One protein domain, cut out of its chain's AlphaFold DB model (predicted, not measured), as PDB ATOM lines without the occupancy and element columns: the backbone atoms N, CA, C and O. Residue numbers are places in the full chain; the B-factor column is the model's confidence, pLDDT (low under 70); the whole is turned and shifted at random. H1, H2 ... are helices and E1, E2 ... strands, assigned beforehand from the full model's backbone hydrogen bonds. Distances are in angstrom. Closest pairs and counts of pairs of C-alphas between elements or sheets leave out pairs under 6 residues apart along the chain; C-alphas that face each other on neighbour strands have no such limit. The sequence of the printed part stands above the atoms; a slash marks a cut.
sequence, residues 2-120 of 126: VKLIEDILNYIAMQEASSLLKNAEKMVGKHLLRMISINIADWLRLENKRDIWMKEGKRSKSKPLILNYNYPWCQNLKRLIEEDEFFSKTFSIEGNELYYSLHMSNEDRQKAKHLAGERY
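Overview. This is residues 2 to 120 of the 126 residues of an uncharacterized protein of Hungateiclostridium straminisolvens JCM 21531 (UniProt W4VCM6). What shape do these coordinates draw? One long helix, H3, is a spine crossed by H1 and H6, which lie side by side, while H4 meets it near the first residues of both and makes a corner with it; a small hairpin, E1 and E2, packs beside H4 through E1. Residues 56 to 71 fold back from the end of H3 to H4. What is it made of? The 119 printed residues, mostly helix by class, hold six named helices and two named strands in the order H1 H2 H3 H4 H5 E1 E2 H6, with the sheet E1 - E2 antiparallel. The whole is compact, with a radius of gyration of the C-alphas of 13.8 A and spans of 44 by 30 by 24 A.

Along the chain. Where are the first helices? H1 is residues 2 to 14, 18.4 A, from C-alpha 2 at (137.694, 98.827, 150.940); H2 is 21 to 28; H3 is 30 to 55, 37.7 A. What follows? H4 is 72 to 83, 16.3 A, H5 85 to 90, E1 91 to 94, E2 97 to 100, and H6 106 to 119, 19.9 A, to C-alpha 119 at (133.843, 98.151, 163.759).

Arrangement. What does H1 touch? It touches residues 34 to 41 of H3 at a steep tilt of 60 degrees, closest at the C-alphas of Ile 8 and Ser 37, 5.5 A. It touches H6 at a shallow tilt of 15 degrees, the same way, closest at the C-alphas of Val 2 and Ala 112, 5.7 A. Where is H4? It touches H3, about perpendicular at 85 degrees, closest at the C-alphas of Leu 32 and Trp 73, 5.7 A; it touches H5 only at the corner. How do the backbones pair? In the hairpin E1 and E2, N 92 and O 99 are 2.9 A apart, within hydrogen-bond range, as is every O i to N i+4 pair in the six helices.

Size, cuts and confidence. Which link is long? That from H3 to H4, 16 residues. Is anything missing or uncertain? The printed part has no cut, and no printed residue is under 70 in pLDDT.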
ATOM      1  N   VAL A   2     138.301  99.163 149.623       86.81
ATOM      2  CA  VAL A   2     137.694  98.827 150.940       86.81
ATOM      3  C   VAL A   2     138.553  97.867 151.781       86.81
ATOM      4  O   VAL A   2     138.683  98.061 152.984       86.81
ATOM      5  N   LYS A   3     139.232  96.908 151.139       91.31
ATOM      6  CA  LYS A   3     140.143  95.966 151.809       91.31
ATOM      7  C   LYS A   3     141.271  96.635 152.613       91.31
ATOM      8  O   LYS A   3     141.644  96.130 153.660       91.31
ATOM      9  N   LEU A   4     141.789  97.787 152.166       94.44
ATOM     10  CA  LEU A   4     142.787  98.527 152.950       94.44
ATOM     11  C   LEU A   4     142.181  99.028 154.267       94.44
ATOM     12  O   LEU A   4     142.838  98.989 155.299       94.44
ATOM     13  N   ILE A   5     140.922  99.473 154.241       95.31
ATOM     14  CA  ILE A   5     140.219  99.953 155.436       95.31
ATOM     15  C   ILE A   5     139.980  98.803 156.414       95.31
ATOM     16  O   ILE A   5     140.223  98.962 157.606       95.31
ATOM     17  N   GLU A   6     139.559  97.637 155.920       94.56
ATOM     18  CA  GLU A   6     139.441  96.420 156.735       94.56
ATOM     19  C   GLU A   6     140.765  96.071 157.417       94.56
ATOM     20  O   GLU A   6     140.791  95.837 158.625       94.56
ATOM     21  N   ASP A   7     141.861  96.100 156.662       94.50
ATOM     22  CA  ASP A   7     143.194  95.798 157.173       94.50
ATOM     23  C   ASP A   7     143.679  96.845 158.183       94.50
ATOM     24  O   ASP A   7     144.250  96.469 159.203       94.50
ATOM     25  N   ILE A   8     143.403  98.137 157.966       95.38
ATOM     26  CA  ILE A   8     143.670  99.210 158.942       95.38
ATOM     27  C   ILE A   8     142.921  98.930 160.249       95.38
ATOM     28  O   ILE A   8     143.524  98.980 161.320       95.38
ATOM     29  N   LEU A   9     141.629  98.607 160.186       94.69
ATOM     30  CA  LEU A   9     140.823  98.337 161.381       94.69
ATOM     31  C   LEU A   9     141.312  97.087 162.124       94.69
ATOM     32  O   LEU A   9     141.469  97.116 163.345       94.69
ATOM     33  N   ASN A  10     141.618  96.012 161.392       93.38
ATOM     34  CA  ASN A  10     142.194  94.794 161.962       93.38
ATOM     35  C   ASN A  10     143.558  95.073 162.604       93.38
ATOM     36  O   ASN A  10     143.824  94.606 163.708       93.38
ATOM     37  N   TYR A  11     144.400  95.879 161.957       94.06
ATOM     38  CA  TYR A  11     145.710  96.259 162.476       94.06
ATOM     39  C   TYR A  11     145.616  97.035 163.789       94.06
ATOM     40  O   TYR A  11     146.399  96.788 164.703       94.06
ATOM     41  N   ILE A  12     144.648  97.946 163.922       92.00
ATOM     42  CA  ILE A  12     144.432  98.678 165.176       92.00
ATOM     43  C   ILE A  12     144.074  97.710 166.313       92.00
ATOM     44  O   ILE A  12     144.616  97.849 167.412       92.00
ATOM     45  N   ALA A  13     143.196  96.740 166.040       88.69
ATOM     46  CA  ALA A  13     142.699  95.785 167.027       88.69
ATOM     47  C   ALA A  13     143.738  94.716 167.412       88.69
ATOM     48  O   ALA A  13     143.929  94.433 168.592       88.69
ATOM     49  N   MET A  14     144.419  94.133 166.424       88.38
ATOM     50  CA  MET A  14     145.307  92.976 166.600       88.38
ATOM     51  C   MET A  14     146.782  93.366 166.739       88.38
ATOM     52  O   MET A  14     147.576  92.591 167.257       88.38
ATOM     53  N   GLN A  15     147.167  94.569 166.301       84.38
ATOM     54  CA  GLN A  15     148.561  95.031 166.223       84.38
ATOM     55  C   GLN A  15     149.476  94.139 165.365       84.38
ATOM     56  O   GLN A  15     150.696  94.109 165.575       84.38
ATOM     57  N   GLU A  16     148.885  93.453 164.386       87.56
ATOM     58  CA  GLU A  16     149.556  92.575 163.430       87.56
ATOM     59  C   GLU A  16     149.312  93.067 162.005       87.56
ATOM     60  O   GLU A  16     148.169  93.178 161.556       87.56
ATOM     61  N   ALA A  17     150.390  93.404 161.290       84.81
ATOM     62  CA  ALA A  17     150.297  93.909 159.926       84.81
ATOM     63  C   ALA A  17     149.897  92.791 158.953       84.81
ATOM     64  O   ALA A  17     150.608  91.789 158.796       84.81
ATOM     65  N   SER A  18     148.786  93.001 158.244       90.44
ATOM     66  CA  SER A  18     148.406  92.175 157.098       90.44
ATOM     67  C   SER A  18     149.457  92.265 155.986       90.44
ATOM     68  O   SER A  18     150.328  93.137 155.989       90.44
ATOM     69  N   SER A  19     149.364  91.402 154.972       87.75
ATOM     70  CA  SER A  19     150.239  91.498 153.799       87.75
ATOM     71  C   SER A  19     150.171  92.864 153.100       87.75
ATOM     72  O   SER A  19     151.201  93.310 152.603       87.75
ATOM     73  N   LEU A  20     149.015  93.541 153.117       89.06
ATOM     74  CA  LEU A  20     148.851  94.886 152.547       89.06
ATOM     75  C   LEU A  20     149.555  95.964 153.376       89.06
ATOM     76  O   LEU A  20     150.054  96.933 152.822       89.06
ATOM     77  N   LEU A  21     149.628  95.788 154.696       93.75
ATOM     78  CA  LEU A  21     150.235  96.767 155.598       93.75
ATOM     79  C   LEU A  21     151.710  96.493 155.899       93.75
ATOM     80  O   LEU A  21     152.379  97.366 156.440       93.75
ATOM     81  N   LYS A  22     152.254  95.323 155.539       92.81
ATOM     82  CA  LYS A  22     153.664  94.979 155.801       92.81
ATOM     83  C   LYS A  22     154.650  95.948 155.157       92.81
ATOM     84  O   LYS A  22     155.665  96.267 155.771       92.81
ATOM     85  N   ASN A  23     154.383  96.398 153.932       92.75
ATOM     86  CA  ASN A  23     155.259  97.361 153.264       92.75
ATOM     87  C   ASN A  23     155.155  98.736 153.926       92.75
ATOM     88  O   ASN A  23     156.182  99.283 154.321       92.75
ATOM     89  N   ALA A  24     153.934  99.217 154.174       95.50
ATOM     90  CA  ALA A  24     153.705 100.442 154.933       95.50
ATOM     91  C   ALA A  24     154.395 100.408 156.312       95.50
ATOM     92  O   ALA A  24     155.091 101.351 156.683       95.50
ATOM     93  N   GLU A  25     154.295  99.294 157.047       95.94
ATOM     94  CA  GLU A  25     154.938  99.123 158.354       95.94
ATOM     95  C   GLU A  25     156.464  99.173 158.256       95.94
ATOM     96  O   GLU A  25     157.103  99.787 159.104       95.94
ATOM     97  N   LYS A  26     157.066  98.590 157.214       95.12
ATOM     98  CA  LYS A  26     158.511  98.716 156.969       95.12
ATOM     99  C   LYS A  26     158.921 100.150 156.639       95.12
ATOM    100  O   LYS A  26     160.006 100.568 157.029       95.12
ATOM    101  N   MET A  27     158.080 100.891 155.918       95.25
ATOM    102  CA  MET A  27     158.383 102.252 155.470       95.25
ATOM    103  C   MET A  27     158.350 103.271 156.606       95.25
ATOM    104  O   MET A  27     159.211 104.151 156.646       95.25
ATOM    105  N   VAL A  28     157.360 103.169 157.499       96.50
ATOM    106  CA  VAL A  28     157.118 104.179 158.548       96.50
ATOM    107  C   VAL A  28     157.317 103.646 159.966       96.50
ATOM    108  O   VAL A  28     157.412 104.420 160.909       96.50
ATOM    109  N   GLY A  29     157.406 102.332 160.151       95.94
ATOM    110  CA  GLY A  29     157.513 101.686 161.456       95.94
ATOM    111  C   GLY A  29     156.160 101.448 162.136       95.94
ATOM    112  O   GLY A  29     155.199 102.199 161.965       95.94
ATOM    113  N   LYS A  30     156.108 100.410 162.981       94.75
ATOM    114  CA  LYS A  30     154.895  99.939 163.679       94.75
ATOM    115  C   LYS A  30     154.153 101.045 164.435       94.75
ATOM    116  O   LYS A  30     152.939 101.190 164.325       94.75
ATOM    117  N   HIS A  31     154.884 101.841 165.214       93.56
ATOM    118  CA  HIS A  31     154.278 102.881 166.045       93.56
ATOM    119  C   HIS A  31     153.610 103.981 165.206       93.56
ATOM    120  O   HIS A  31     152.455 104.334 165.456       93.56
ATOM    121  N   LEU A  32     154.309 104.490 164.186       95.81
ATOM    122  CA  LEU A  32     153.776 105.525 163.302       95.81
ATOM    123  C   LEU A  32     152.626 104.987 162.454       95.81
ATOM    124  O   LEU A  32     151.604 105.663 162.350       95.81
ATOM    125  N   LEU A  33     152.738 103.762 161.929       96.56
ATOM    126  CA  LEU A  33     151.646 103.132 161.193       96.56
ATOM    127  C   LEU A  33     150.396 103.014 162.068       96.56
ATOM    128  O   LEU A  33     149.303 103.344 161.619       96.56
ATOM    129  N   ARG A  34     150.539 102.621 163.339       94.81
ATOM    130  CA  ARG A  34     149.401 102.540 164.262       94.81
ATOM    131  C   ARG A  34     148.737 103.898 164.473       94.81
ATOM    132  O   ARG A  34     147.511 103.972 164.439       94.81
ATOM    133  N   MET A  35     149.516 104.966 164.654       95.06
ATOM    134  CA  MET A  35     148.961 106.320 164.769       95.06
ATOM    135  C   MET A  35     148.241 106.762 163.493       95.06
ATOM    136  O   MET A  35     147.149 107.321 163.576       95.06
ATOM    137  N   ILE A  36     148.818 106.488 162.324       97.12
ATOM    138  CA  ILE A  36     148.200 106.785 161.027       97.12
ATOM    139  C   ILE A  36     146.865 106.047 160.895       97.12
ATOM    140  O   ILE A  36     145.845 106.672 160.610       97.12
ATOM    141  N   SER A  37     146.857 104.743 161.170       96.56
ATOM    142  CA  SER A  37     145.661 103.906 161.096       96.56
ATOM    143  C   SER A  37     144.549 104.416 162.012       96.56
ATOM    144  O   SER A  37     143.407 104.520 161.572       96.56
ATOM    145  N   ILE A  38     144.880 104.793 163.253       96.00
ATOM    146  CA  ILE A  38     143.927 105.385 164.207       96.00
ATOM    147  C   ILE A  38     143.309 106.666 163.636       96.00
ATOM    148  O   ILE A  38     142.089 106.757 163.557       96.00
ATOM    149  N   ASN A  39     144.126 107.613 163.166       97.38
ATOM    150  CA  ASN A  39     143.626 108.894 162.652       97.38
ATOM    151  C   ASN A  39     142.755 108.723 161.393       97.38
ATOM    152  O   ASN A  39     141.749 109.417 161.239       97.38
ATOM    153  N   ILE A  40     143.100 107.779 160.511       97.50
ATOM    154  CA  ILE A  40     142.266 107.428 159.355       97.50
ATOM    155  C   ILE A  40     140.932 106.830 159.819       97.50
ATOM    156  O   ILE A  40     139.878 107.248 159.343       97.50
ATOM    157  N   ALA A  41     140.952 105.873 160.751       96.94
ATOM    158  CA  ALA A  41     139.741 105.221 161.246       96.94
ATOM    159  C   ALA A  41     138.803 106.202 161.974       96.94
ATOM    160  O   ALA A  41     137.593 106.191 161.729       96.94
ATOM    161  N   ASP A  42     139.355 107.101 162.794       96.25
ATOM    162  CA  ASP A  42     138.624 108.193 163.444       96.25
ATOM    163  C   ASP A  42     137.938 109.104 162.422       96.25
ATOM    164  O   ASP A  42     136.744 109.406 162.539       96.25
ATOM    165  N   TRP A  43     138.672 109.516 161.384       97.50
ATOM    166  CA  TRP A  43     138.129 110.348 160.314       97.50
ATOM    167  C   TRP A  43     136.982 109.651 159.571       97.50
ATOM    168  O   TRP A  43     135.909 110.238 159.413       97.50
ATOM    169  N   LEU A  44     137.152 108.380 159.192       97.12
ATOM    170  CA  LEU A  44     136.116 107.593 158.512       97.12
ATOM    171  C   LEU A  44     134.862 107.408 159.376       97.12
ATOM    172  O   LEU A  44     133.738 107.553 158.887       97.12
ATOM    173  N   ARG A  45     135.037 107.138 160.673       96.31
ATOM    174  CA  ARG A  45     133.926 107.039 161.627       96.31
ATOM    175  C   ARG A  45     133.179 108.365 161.748       96.31
ATOM    176  O   ARG A  45     131.949 108.373 161.841       96.31
ATOM    177  N   LEU A  46     133.894 109.489 161.758       95.75
ATOM    178  CA  LEU A  46     133.281 110.812 161.815       95.75
ATOM    179  C   LEU A  46     132.510 111.138 160.531       95.75
ATOM    180  O   LEU A  46     131.415 111.693 160.614       95.75
ATOM    181  N   GLU A  47     133.028 110.757 159.368       96.25
ATOM    182  CA  GLU A  47     132.311 110.864 158.095       96.25
ATOM    183  C   GLU A  47     131.010 110.048 158.104       96.25
ATOM    184  O   GLU A  47     129.962 110.572 157.732       96.25
ATOM    185  N   ASN A  48     131.023 108.822 158.639       96.38
ATOM    186  CA  ASN A  48     129.801 108.032 158.818       96.38
ATOM    187  C   ASN A  48     128.774 108.735 159.722       96.38
ATOM    188  O   ASN A  48     127.590 108.815 159.396       96.38
ATOM    189  N   LYS A  49     129.219 109.306 160.850       95.31
ATOM    190  CA  LYS A  49     128.341 110.093 161.736       95.31
ATOM    191  C   LYS A  49     127.743 111.302 161.013       95.31
ATOM    192  O   LYS A  49     126.564 111.594 161.192       95.31
ATOM    193  N   ARG A  50     128.535 111.992 160.186       95.50
ATOM    194  CA  ARG A  50     128.073 113.137 159.388       95.50
ATOM    195  C   ARG A  50     127.009 112.721 158.376       95.50
ATOM    196  O   ARG A  50     126.045 113.466 158.224       95.50
ATOM    197  N   ASP A  51     127.140 111.556 157.744       94.56
ATOM    198  CA  ASP A  51     126.117 111.019 156.839       94.56
ATOM    199  C   ASP A  51     124.793 110.753 157.556       94.56
ATOM    200  O   ASP A  51     123.734 111.123 157.050       94.56
ATOM    201  N   ILE A  52     124.841 110.157 158.751       95.19
ATOM    202  CA  ILE A  52     123.650 109.932 159.584       95.19
ATOM    203  C   ILE A  52     123.001 111.276 159.935       95.19
ATOM    204  O   ILE A  52     121.808 111.460 159.722       95.19
ATOM    205  N   TRP A  53     123.784 112.261 160.377       95.69
ATOM    206  CA  TRP A  53     123.268 113.595 160.691       95.69
ATOM    207  C   TRP A  53     122.609 114.288 159.498       95.69
ATOM    208  O   TRP A  53     121.573 114.926 159.672       95.69
ATOM    209  N   MET A  54     123.170 114.157 158.293       93.56
ATOM    210  CA  MET A  54     122.547 114.692 157.078       93.56
ATOM    211  C   MET A  54     121.205 114.010 156.789       93.56
ATOM    212  O   MET A  54     120.240 114.696 156.459       93.56
ATOM    213  N   LYS A  55     121.111 112.683 156.972       93.31
ATOM    214  CA  LYS A  55     119.846 111.934 156.851       93.31
ATOM    215  C   LYS A  55     118.809 112.357 157.899       93.31
ATOM    216  O   LYS A  55     117.622 112.363 157.605       93.31
ATOM    217  N   GLU A  56     119.253 112.759 159.088       95.88
ATOM    218  CA  GLU A  56     118.415 113.313 160.165       95.88
ATOM    219  C   GLU A  56     118.051 114.801 159.967       95.88
ATOM    220  O   GLU A  56     117.430 115.406 160.839       95.88
ATOM    221  N   GLY A  57     118.458 115.431 158.858       93.50
ATOM    222  CA  GLY A  57     118.162 116.839 158.569       93.50
ATOM    223  C   GLY A  57     119.054 117.854 159.296       93.50
ATOM    224  O   GLY A  57     118.798 119.059 159.240       93.50
ATOM    225  N   LYS A  58     120.127 117.414 159.966       93.88
ATOM    226  CA  LYS A  58     121.108 118.319 160.583       93.88
ATOM    227  C   LYS A  58     122.015 118.919 159.507       93.88
ATOM    228  O   LYS A  58     122.468 118.232 158.594       93.88
ATOM    229  N   ARG A  59     122.359 120.205 159.656       89.75
ATOM    230  CA  ARG A  59     123.327 120.889 158.781       89.75
ATOM    231  C   ARG A  59     124.733 120.329 159.006       89.75
ATOM    232  O   ARG A  59     125.451 120.764 159.901       89.75
ATOM    233  N   SER A  60     125.116 119.365 158.180       92.50
ATOM    234  CA  SER A  60     126.423 118.714 158.184       92.50
ATOM    235  C   SER A  60     126.919 118.542 156.747       92.50
ATOM    236  O   SER A  60     126.137 118.626 155.804       92.50
ATOM    237  N   LYS A  61     128.227 118.349 156.576       90.50
ATOM    238  CA  LYS A  61     128.856 118.033 155.290       90.50
ATOM    239  C   LYS A  61     130.095 117.177 155.508       90.50
ATOM    240  O   LYS A  61     130.701 117.260 156.579       90.50
ATOM    241  N   SER A  62     130.474 116.419 154.483       91.00
ATOM    242  CA  SER A  62     131.779 115.758 154.417       91.00
ATOM    243  C   SER A  62     132.900 116.789 154.593       91.00
ATOM    244  O   SER A  62     132.793 117.919 154.099       91.00
ATOM    245  N   LYS A  63     133.947 116.430 155.343       94.94
ATOM    246  CA  LYS A  63     135.151 117.263 155.497       94.94
ATOM    247  C   LYS A  63     136.414 116.403 155.444       94.94
ATOM    248  O   LYS A  63     136.397 115.309 156.023       94.94
ATOM    249  N   PRO A  64     137.505 116.912 154.851       97.00
ATOM    250  CA  PRO A  64     138.786 116.217 154.848       97.00
ATOM    251  C   PRO A  64     139.352 116.029 156.257       97.00
ATOM    252  O   PRO A  64     138.950 116.706 157.213       97.00
ATOM    253  N   LEU A  65     140.323 115.126 156.369       97.69
ATOM    254  CA  LEU A  65     141.210 115.066 157.526       97.69
ATOM    255  C   LEU A  65     142.304 116.127 157.357       97.69
ATOM    256  O   LEU A  65     143.102 116.059 156.426       97.69
ATOM    257  N   ILE A  66     142.339 117.104 158.263       97.56
ATOM    258  CA  ILE A  66     143.354 118.161 158.241       97.56
ATOM    259  C   ILE A  66     144.670 117.611 158.790       97.56
ATOM    260  O   ILE A  66     144.736 117.137 159.924       97.56
ATOM    261  N   LEU A  67     145.722 117.718 157.991       97.50
ATOM    262  CA  LEU A  67     147.075 117.319 158.332       97.50
ATOM    263  C   LEU A  67     147.847 118.518 158.878       97.50
ATOM    264  O   LEU A  67     147.817 119.625 158.336       97.50
ATOM    265  N   ASN A  68     148.586 118.275 159.955       96.94
ATOM    266  CA  ASN A  68     149.559 119.212 160.494       96.94
ATOM    267  C   ASN A  68     150.945 118.571 160.399       96.94
ATOM    268  O   ASN A  68     151.267 117.648 161.150       96.94
ATOM    269  N   TYR A  69     151.759 119.070 159.470       95.31
ATOM    270  CA  TYR A  69     153.076 118.513 159.165       95.31
ATOM    271  C   TYR A  69     154.127 118.727 160.257       95.31
ATOM    272  O   TYR A  69     155.222 118.193 160.126       95.31
ATOM    273  N   ASN A  70     153.807 119.411 161.358       96.56
ATOM    274  CA  ASN A  70     154.653 119.393 162.553       96.56
ATOM    275  C   ASN A  70     154.578 118.045 163.293       96.56
ATOM    276  O   ASN A  70     155.450 117.744 164.105       96.56
ATOM    277  N   TYR A  71     153.563 117.216 163.013       95.69
ATOM    278  CA  TYR A  71     153.450 115.872 163.575       95.69
ATOM    279  C   TYR A  71     154.041 114.814 162.629       95.69
ATOM    280  O   TYR A  71     153.631 114.740 161.465       95.69
ATOM    281  N   PRO A  72     154.930 113.924 163.119       96.25
ATOM    282  CA  PRO A  72     155.580 112.912 162.285       96.25
ATOM    283  C   PRO A  72     154.613 111.985 161.541       96.25
ATOM    284  O   PRO A  72     154.878 111.601 160.403       96.25
ATOM    285  N   TRP A  73     153.475 111.635 162.145       96.62
ATOM    286  CA  TRP A  73     152.500 110.750 161.506       96.62
ATOM    287  C   TRP A  73     151.856 111.389 160.264       96.62
ATOM    288  O   TRP A  73     151.594 110.675 159.304       96.62
ATOM    289  N   CYS A  74     151.673 112.716 160.229       97.69
ATOM    290  CA  CYS A  74     151.142 113.426 159.058       97.69
ATOM    291  C   CYS A  74     152.123 113.375 157.881       97.69
ATOM    292  O   CYS A  74     151.718 113.154 156.742       97.69
ATOM    293  N   GLN A  75     153.417 113.566 158.157       96.94
ATOM    294  CA  GLN A  75     154.469 113.474 157.138       96.94
ATOM    295  C   GLN A  75     154.579 112.045 156.591       96.94
ATOM    296  O   GLN A  75     154.668 111.840 155.384       96.94
ATOM    297  N   ASN A  76     154.513 111.048 157.475       97.81
ATOM    298  CA  ASN A  76     154.587 109.641 157.091       97.81
ATOM    299  C   ASN A  76     153.329 109.166 156.354       97.81
ATOM    300  O   ASN A  76     153.438 108.373 155.428       97.81
ATOM    301  N   LEU A  77     152.148 109.681 156.697       98.00
ATOM    302  CA  LEU A  77     150.924 109.442 155.933       98.00
ATOM    303  C   LEU A  77     151.031 110.009 154.517       98.00
ATOM    304  O   LEU A  77     150.680 109.321 153.562       98.00
ATOM    305  N   LYS A  78     151.569 111.225 154.371       97.56
ATOM    306  CA  LYS A  78     151.855 111.793 153.051       97.56
ATOM    307  C   LYS A  78     152.783 110.883 152.249       97.56
ATOM    308  O   LYS A  78     152.433 110.498 151.140       97.56
ATOM    309  N   ARG A  79     153.890 110.454 152.858       96.88
ATOM    310  CA  ARG A  79     154.832 109.519 152.241       96.88
ATOM    311  C   ARG A  79     154.172 108.199 151.825       96.88
ATOM    312  O   ARG A  79     154.404 107.736 150.718       96.88
ATOM    313  N   LEU A  80     153.323 107.605 152.669       97.25
ATOM    314  CA  LEU A  80     152.587 106.382 152.319       97.25
ATOM    315  C   LEU A  80     151.666 106.594 151.116       97.25
ATOM    316  O   LEU A  80     151.602 105.738 150.250       97.25
ATOM    317  N   ILE A  81     150.970 107.725 151.035       96.81
ATOM    318  CA  ILE A  81     150.086 108.020 149.898       96.81
ATOM    319  C   ILE A  81     150.881 108.263 148.609       96.81
ATOM    320  O   ILE A  81     150.379 107.970 147.530       96.81
ATOM    321  N   GLU A  82     152.109 108.769 148.701       95.94
ATOM    322  CA  GLU A  82     152.981 109.003 147.542       95.94
ATOM    323  C   GLU A  82     153.706 107.728 147.074       95.94
ATOM    324  O   GLU A  82     153.906 107.547 145.874       95.94
ATOM    325  N   GLU A  83     154.083 106.836 147.996       95.62
ATOM    326  CA  GLU A  83     154.967 105.691 147.724       95.62
ATOM    327  C   GLU A  83     154.272 104.312 147.791       95.62
ATOM    328  O   GLU A  83     154.770 103.361 147.187       95.62
ATOM    329  N   ASP A  84     153.141 104.161 148.495       95.25
ATOM    330  CA  ASP A  84     152.407 102.890 148.620       95.25
ATOM    331  C   ASP A  84     151.143 102.872 147.742       95.25
ATOM    332  O   ASP A  84     150.226 103.686 147.878       95.25
ATOM    333  N   GLU A  85     151.077 101.891 146.839       92.75
ATOM    334  CA  GLU A  85     150.007 101.751 145.848       92.75
ATOM    335  C   GLU A  85     148.612 101.584 146.476       92.75
ATOM    336  O   GLU A  85     147.614 102.058 145.925       92.75
ATOM    337  N   PHE A  86     148.498 100.913 147.625       93.56
ATOM    338  CA  PHE A  86     147.200 100.720 148.267       93.56
ATOM    339  C   PHE A  86     146.708 102.021 148.891       93.56
ATOM    340  O   PHE A  86     145.519 102.344 148.771       93.56
ATOM    341  N   PHE A  87     147.613 102.777 149.516       95.81
ATOM    342  CA  PHE A  87     147.297 104.083 150.085       95.81
ATOM    343  C   PHE A  87     146.958 105.100 148.990       95.81
ATOM    344  O   PHE A  87     145.916 105.742 149.100       95.81
ATOM    345  N   SER A  88     147.728 105.179 147.901       95.19
ATOM    346  CA  SER A  88     147.487 106.125 146.793       95.19
ATOM    347  C   SER A  88     146.176 105.864 146.034       95.19
ATOM    348  O   SER A  88     145.462 106.785 145.620       95.19
ATOM    349  N   LYS A  89     145.785 104.591 145.896       95.12
ATOM    350  CA  LYS A  89     144.491 104.209 145.307       95.12
ATOM    351  C   LYS A  89     143.303 104.519 146.211       95.12
ATOM    352  O   LYS A  89     142.182 104.612 145.718       95.12
ATOM    353  N   THR A  90     143.519 104.652 147.518       96.12
ATOM    354  CA  THR A  90     142.436 104.828 148.497       96.12
ATOM    355  C   THR A  90     142.296 106.283 148.941       96.12
ATOM    356  O   THR A  90     141.177 106.780 149.072       96.12
ATOM    357  N   PHE A  91     143.408 106.997 149.100       97.00
ATOM    358  CA  PHE A  91     143.458 108.363 149.606       97.00
ATOM    359  C   PHE A  91     144.232 109.286 148.671       97.00
ATOM    360  O   PHE A  91     145.050 108.852 147.867       97.00
ATOM    361  N   SER A  92     143.965 110.577 148.797       97.50
ATOM    362  CA  SER A  92     144.725 111.643 148.152       97.50
ATOM    363  C   SER A  92     144.958 112.773 149.150       97.50
ATOM    364  O   SER A  92     144.232 112.890 150.141       97.50
ATOM    365  N   ILE A  93     145.993 113.577 148.913       97.69
ATOM    366  CA  ILE A  93     146.270 114.781 149.695       97.69
ATOM    367  C   ILE A  93     146.326 115.970 148.745       97.69
ATOM    368  O   ILE A  93     147.097 115.964 147.786       97.69
ATOM    369  N   GLU A  94     145.558 117.007 149.061       96.31
ATOM    370  CA  GLU A  94     145.609 118.306 148.395       96.31
ATOM    371  C   GLU A  94     145.980 119.364 149.437       96.31
ATOM    372  O   GLU A  94     145.296 119.534 150.446       96.31
ATOM    373  N   GLY A  95     147.115 120.044 149.245       95.38
ATOM    374  CA  GLY A  95     147.654 120.950 150.262       95.38
ATOM    375  C   GLY A  95     147.970 120.205 151.561       95.38
ATOM    376  O   GLY A  95     148.909 119.414 151.601       95.38
ATOM    377  N   ASN A  96     147.199 120.470 152.616       96.69
ATOM    378  CA  ASN A  96     147.292 119.805 153.917       96.69
ATOM    379  C   ASN A  96     146.017 119.026 154.279       96.69
ATOM    380  O   ASN A  96     145.758 118.776 155.453       96.69
ATOM    381  N   GLU A  97     145.203 118.659 153.296       98.06
ATOM    382  CA  GLU A  97     143.909 118.023 153.506       98.06
ATOM    383  C   GLU A  97     143.896 116.637 152.867       98.06
ATOM    384  O   GLU A  97     144.226 116.479 151.693       98.06
ATOM    385  N   LEU A  98     143.525 115.621 153.649       98.00
ATOM    386  CA  LEU A  98     143.359 114.257 153.165       98.00
ATOM    387  C   LEU A  98     141.910 113.991 152.753       98.00
ATOM    388  O   LEU A  98     140.965 114.214 153.517       98.00
ATOM    389  N   TYR A  99     141.781 113.441 151.552       97.44
ATOM    390  CA  TYR A  99     140.542 113.076 150.889       97.44
ATOM    391  C   TYR A  99     140.562 111.603 150.471       97.44
ATOM    392  O   TYR A  99     141.598 110.935 150.463       97.44
ATOM    393  N   TYR A 100     139.403 111.093 150.055       96.06
ATOM    394  CA  TYR A 100     139.367 109.870 149.256       96.06
ATOM    395  C   TYR A 100     140.042 110.107 147.907       96.06
ATOM    396  O   TYR A 100     139.907 111.178 147.317       96.06
ATOM    397  N   SER A 101     140.728 109.095 147.386       95.31
ATOM    398  CA  SER A 101     141.248 109.141 146.021       95.31
ATOM    399  C   SER A 101     140.102 109.279 145.009       95.31
ATOM    400  O   SER A 101     138.996 108.755 145.209       95.31
ATOM    401  N   LEU A 102     140.365 109.951 143.886       92.31
ATOM    402  CA  LEU A 102     139.432 110.025 142.754       92.31
ATOM    403  C   LEU A 102     139.155 108.641 142.144       92.31
ATOM    404  O   LEU A 102     138.110 108.439 141.533       92.31
ATOM    405  N   HIS A 103     140.049 107.676 142.367       90.50
ATOM    406  CA  HIS A 103     139.873 106.288 141.942       90.50
ATOM    407  C   HIS A 103     138.873 105.505 142.804       90.50
ATOM    408  O   HIS A 103     138.404 104.447 142.384       90.50
ATOM    409  N   MET A 104     138.519 106.010 143.989       91.75
ATOM    410  CA  MET A 104     137.596 105.340 144.900       91.75
ATOM    411  C   MET A 104     136.147 105.710 144.581       91.75
ATOM    412  O   MET A 104     135.759 106.876 144.699       91.75
ATOM    413  N   SER A 105     135.338 104.709 144.220       94.31
ATOM    414  CA  SER A 105     133.920 104.892 143.893       94.31
ATOM    415  C   SER A 105     133.113 105.392 145.095       94.31
ATOM    416  O   SER A 105     133.470 105.157 146.252       94.31
ATOM    417  N   ASN A 106     131.979 106.051 144.844       93.12
ATOM    418  CA  ASN A 106     131.086 106.480 145.924       93.12
ATOM    419  C   ASN A 106     130.580 105.300 146.763       93.12
ATOM    420  O   ASN A 106     130.471 105.433 147.978       93.12
ATOM    421  N   GLU A 107     130.314 104.149 146.146       94.81
ATOM    422  CA  GLU A 107     129.905 102.939 146.862       94.81
ATOM    423  C   GLU A 107     130.999 102.457 147.825       94.81
ATOM    424  O   GLU A 107     130.723 102.199 148.995       94.81
ATOM    425  N   ASP A 108     132.254 102.420 147.373       95.69
ATOM    426  CA  ASP A 108     133.385 102.040 148.219       95.69
ATOM    427  C   ASP A 108     133.601 103.039 149.357       95.69
ATOM    428  O   ASP A 108     133.875 102.633 150.487       95.69
ATOM    429  N   ARG A 109     133.433 104.343 149.096       95.31
ATOM    430  CA  ARG A 109     133.487 105.382 150.138       95.31
ATOM    431  C   ARG A 109     132.409 105.150 151.194       95.31
ATOM    432  O   ARG A 109     132.694 105.250 152.383       95.31
ATOM    433  N   GLN A 110     131.182 104.823 150.782       95.19
ATOM    434  CA  GLN A 110     130.089 104.509 151.709       95.19
ATOM    435  C   GLN A 110     130.390 103.254 152.533       95.19
ATOM    436  O   GLN A 110     130.253 103.288 153.754       95.19
ATOM    437  N   LYS A 111     130.891 102.185 151.900       96.19
ATOM    438  CA  LYS A 111     131.318 100.961 152.597       96.19
ATOM    439  C   LYS A 111     132.422 101.241 153.615       96.19
ATOM    440  O   LYS A 111     132.315 100.797 154.752       96.19
ATOM    441  N   ALA A 112     133.443 102.013 153.247       95.88
ATOM    442  CA  ALA A 112     134.546 102.378 154.138       95.88
ATOM    443  C   ALA A 112     134.070 103.136 155.388       95.88
ATOM    444  O   ALA A 112     134.481 102.810 156.503       95.88
ATOM    445  N   LYS A 113     133.180 104.120 155.206       95.94
ATOM    446  CA  LYS A 113     132.575 104.886 156.307       95.94
ATOM    447  C   LYS A 113     131.754 103.990 157.223       95.94
ATOM    448  O   LYS A 113     131.963 104.016 158.432       95.94
ATOM    449  N   HIS A 114     130.867 103.183 156.649       95.81
ATOM    450  CA  HIS A 114     130.021 102.264 157.405       95.81
ATOM    451  C   HIS A 114     130.857 101.290 158.236       95.81
ATOM    452  O   HIS A 114     130.662 101.172 159.442       95.81
ATOM    453  N   LEU A 115     131.863 100.679 157.607       95.31
ATOM    454  CA  LEU A 115     132.763  99.729 158.244       95.31
ATOM    455  C   LEU A 115     133.489 100.339 159.448       95.31
ATOM    456  O   LEU A 115     133.522  99.733 160.517       95.31
ATOM    457  N   ALA A 116     134.041 101.546 159.299       95.06
ATOM    458  CA  ALA A 116     134.650 102.266 160.414       95.06
ATOM    459  C   ALA A 116     133.605 102.669 161.468       95.06
ATOM    460  O   ALA A 116     133.866 102.588 162.659       95.06
ATOM    461  N   GLY A 117     132.403 103.069 161.056       93.50
ATOM    462  CA  GLY A 117     131.302 103.399 161.959       93.50
ATOM    463  C   GLY A 117     130.895 102.254 162.888       93.50
ATOM    464  O   GLY A 117     130.619 102.508 164.058       93.50
ATOM    465  N   GLU A 118     130.880 101.025 162.372       93.50
ATOM    466  CA  GLU A 118     130.456  99.823 163.099       93.50
ATOM    467  C   GLU A 118     131.584  99.135 163.865       93.50
ATOM    468  O   GLU A 118     131.377  98.674 164.984       93.50
ATOM    469  N   ARG A 119     132.769  99.021 163.255       92.44
ATOM    470  CA  ARG A 119     133.843  98.151 163.759       92.44
ATOM    471  C   ARG A 119     134.944  98.891 164.501       92.44
ATOM    472  O   ARG A 119     135.730  98.248 165.189       92.44
ATOM    473  N   TYR A 120     135.066 100.204 164.317       91.31
ATOM    474  CA  TYR A 120     136.149 100.948 164.941       91.31
ATOM    475  C   TYR A 120     135.833 101.256 166.407       91.31
ATOM    476  O   TYR A 120     135.013 102.127 166.713       91.31
TER     477      TYR A 120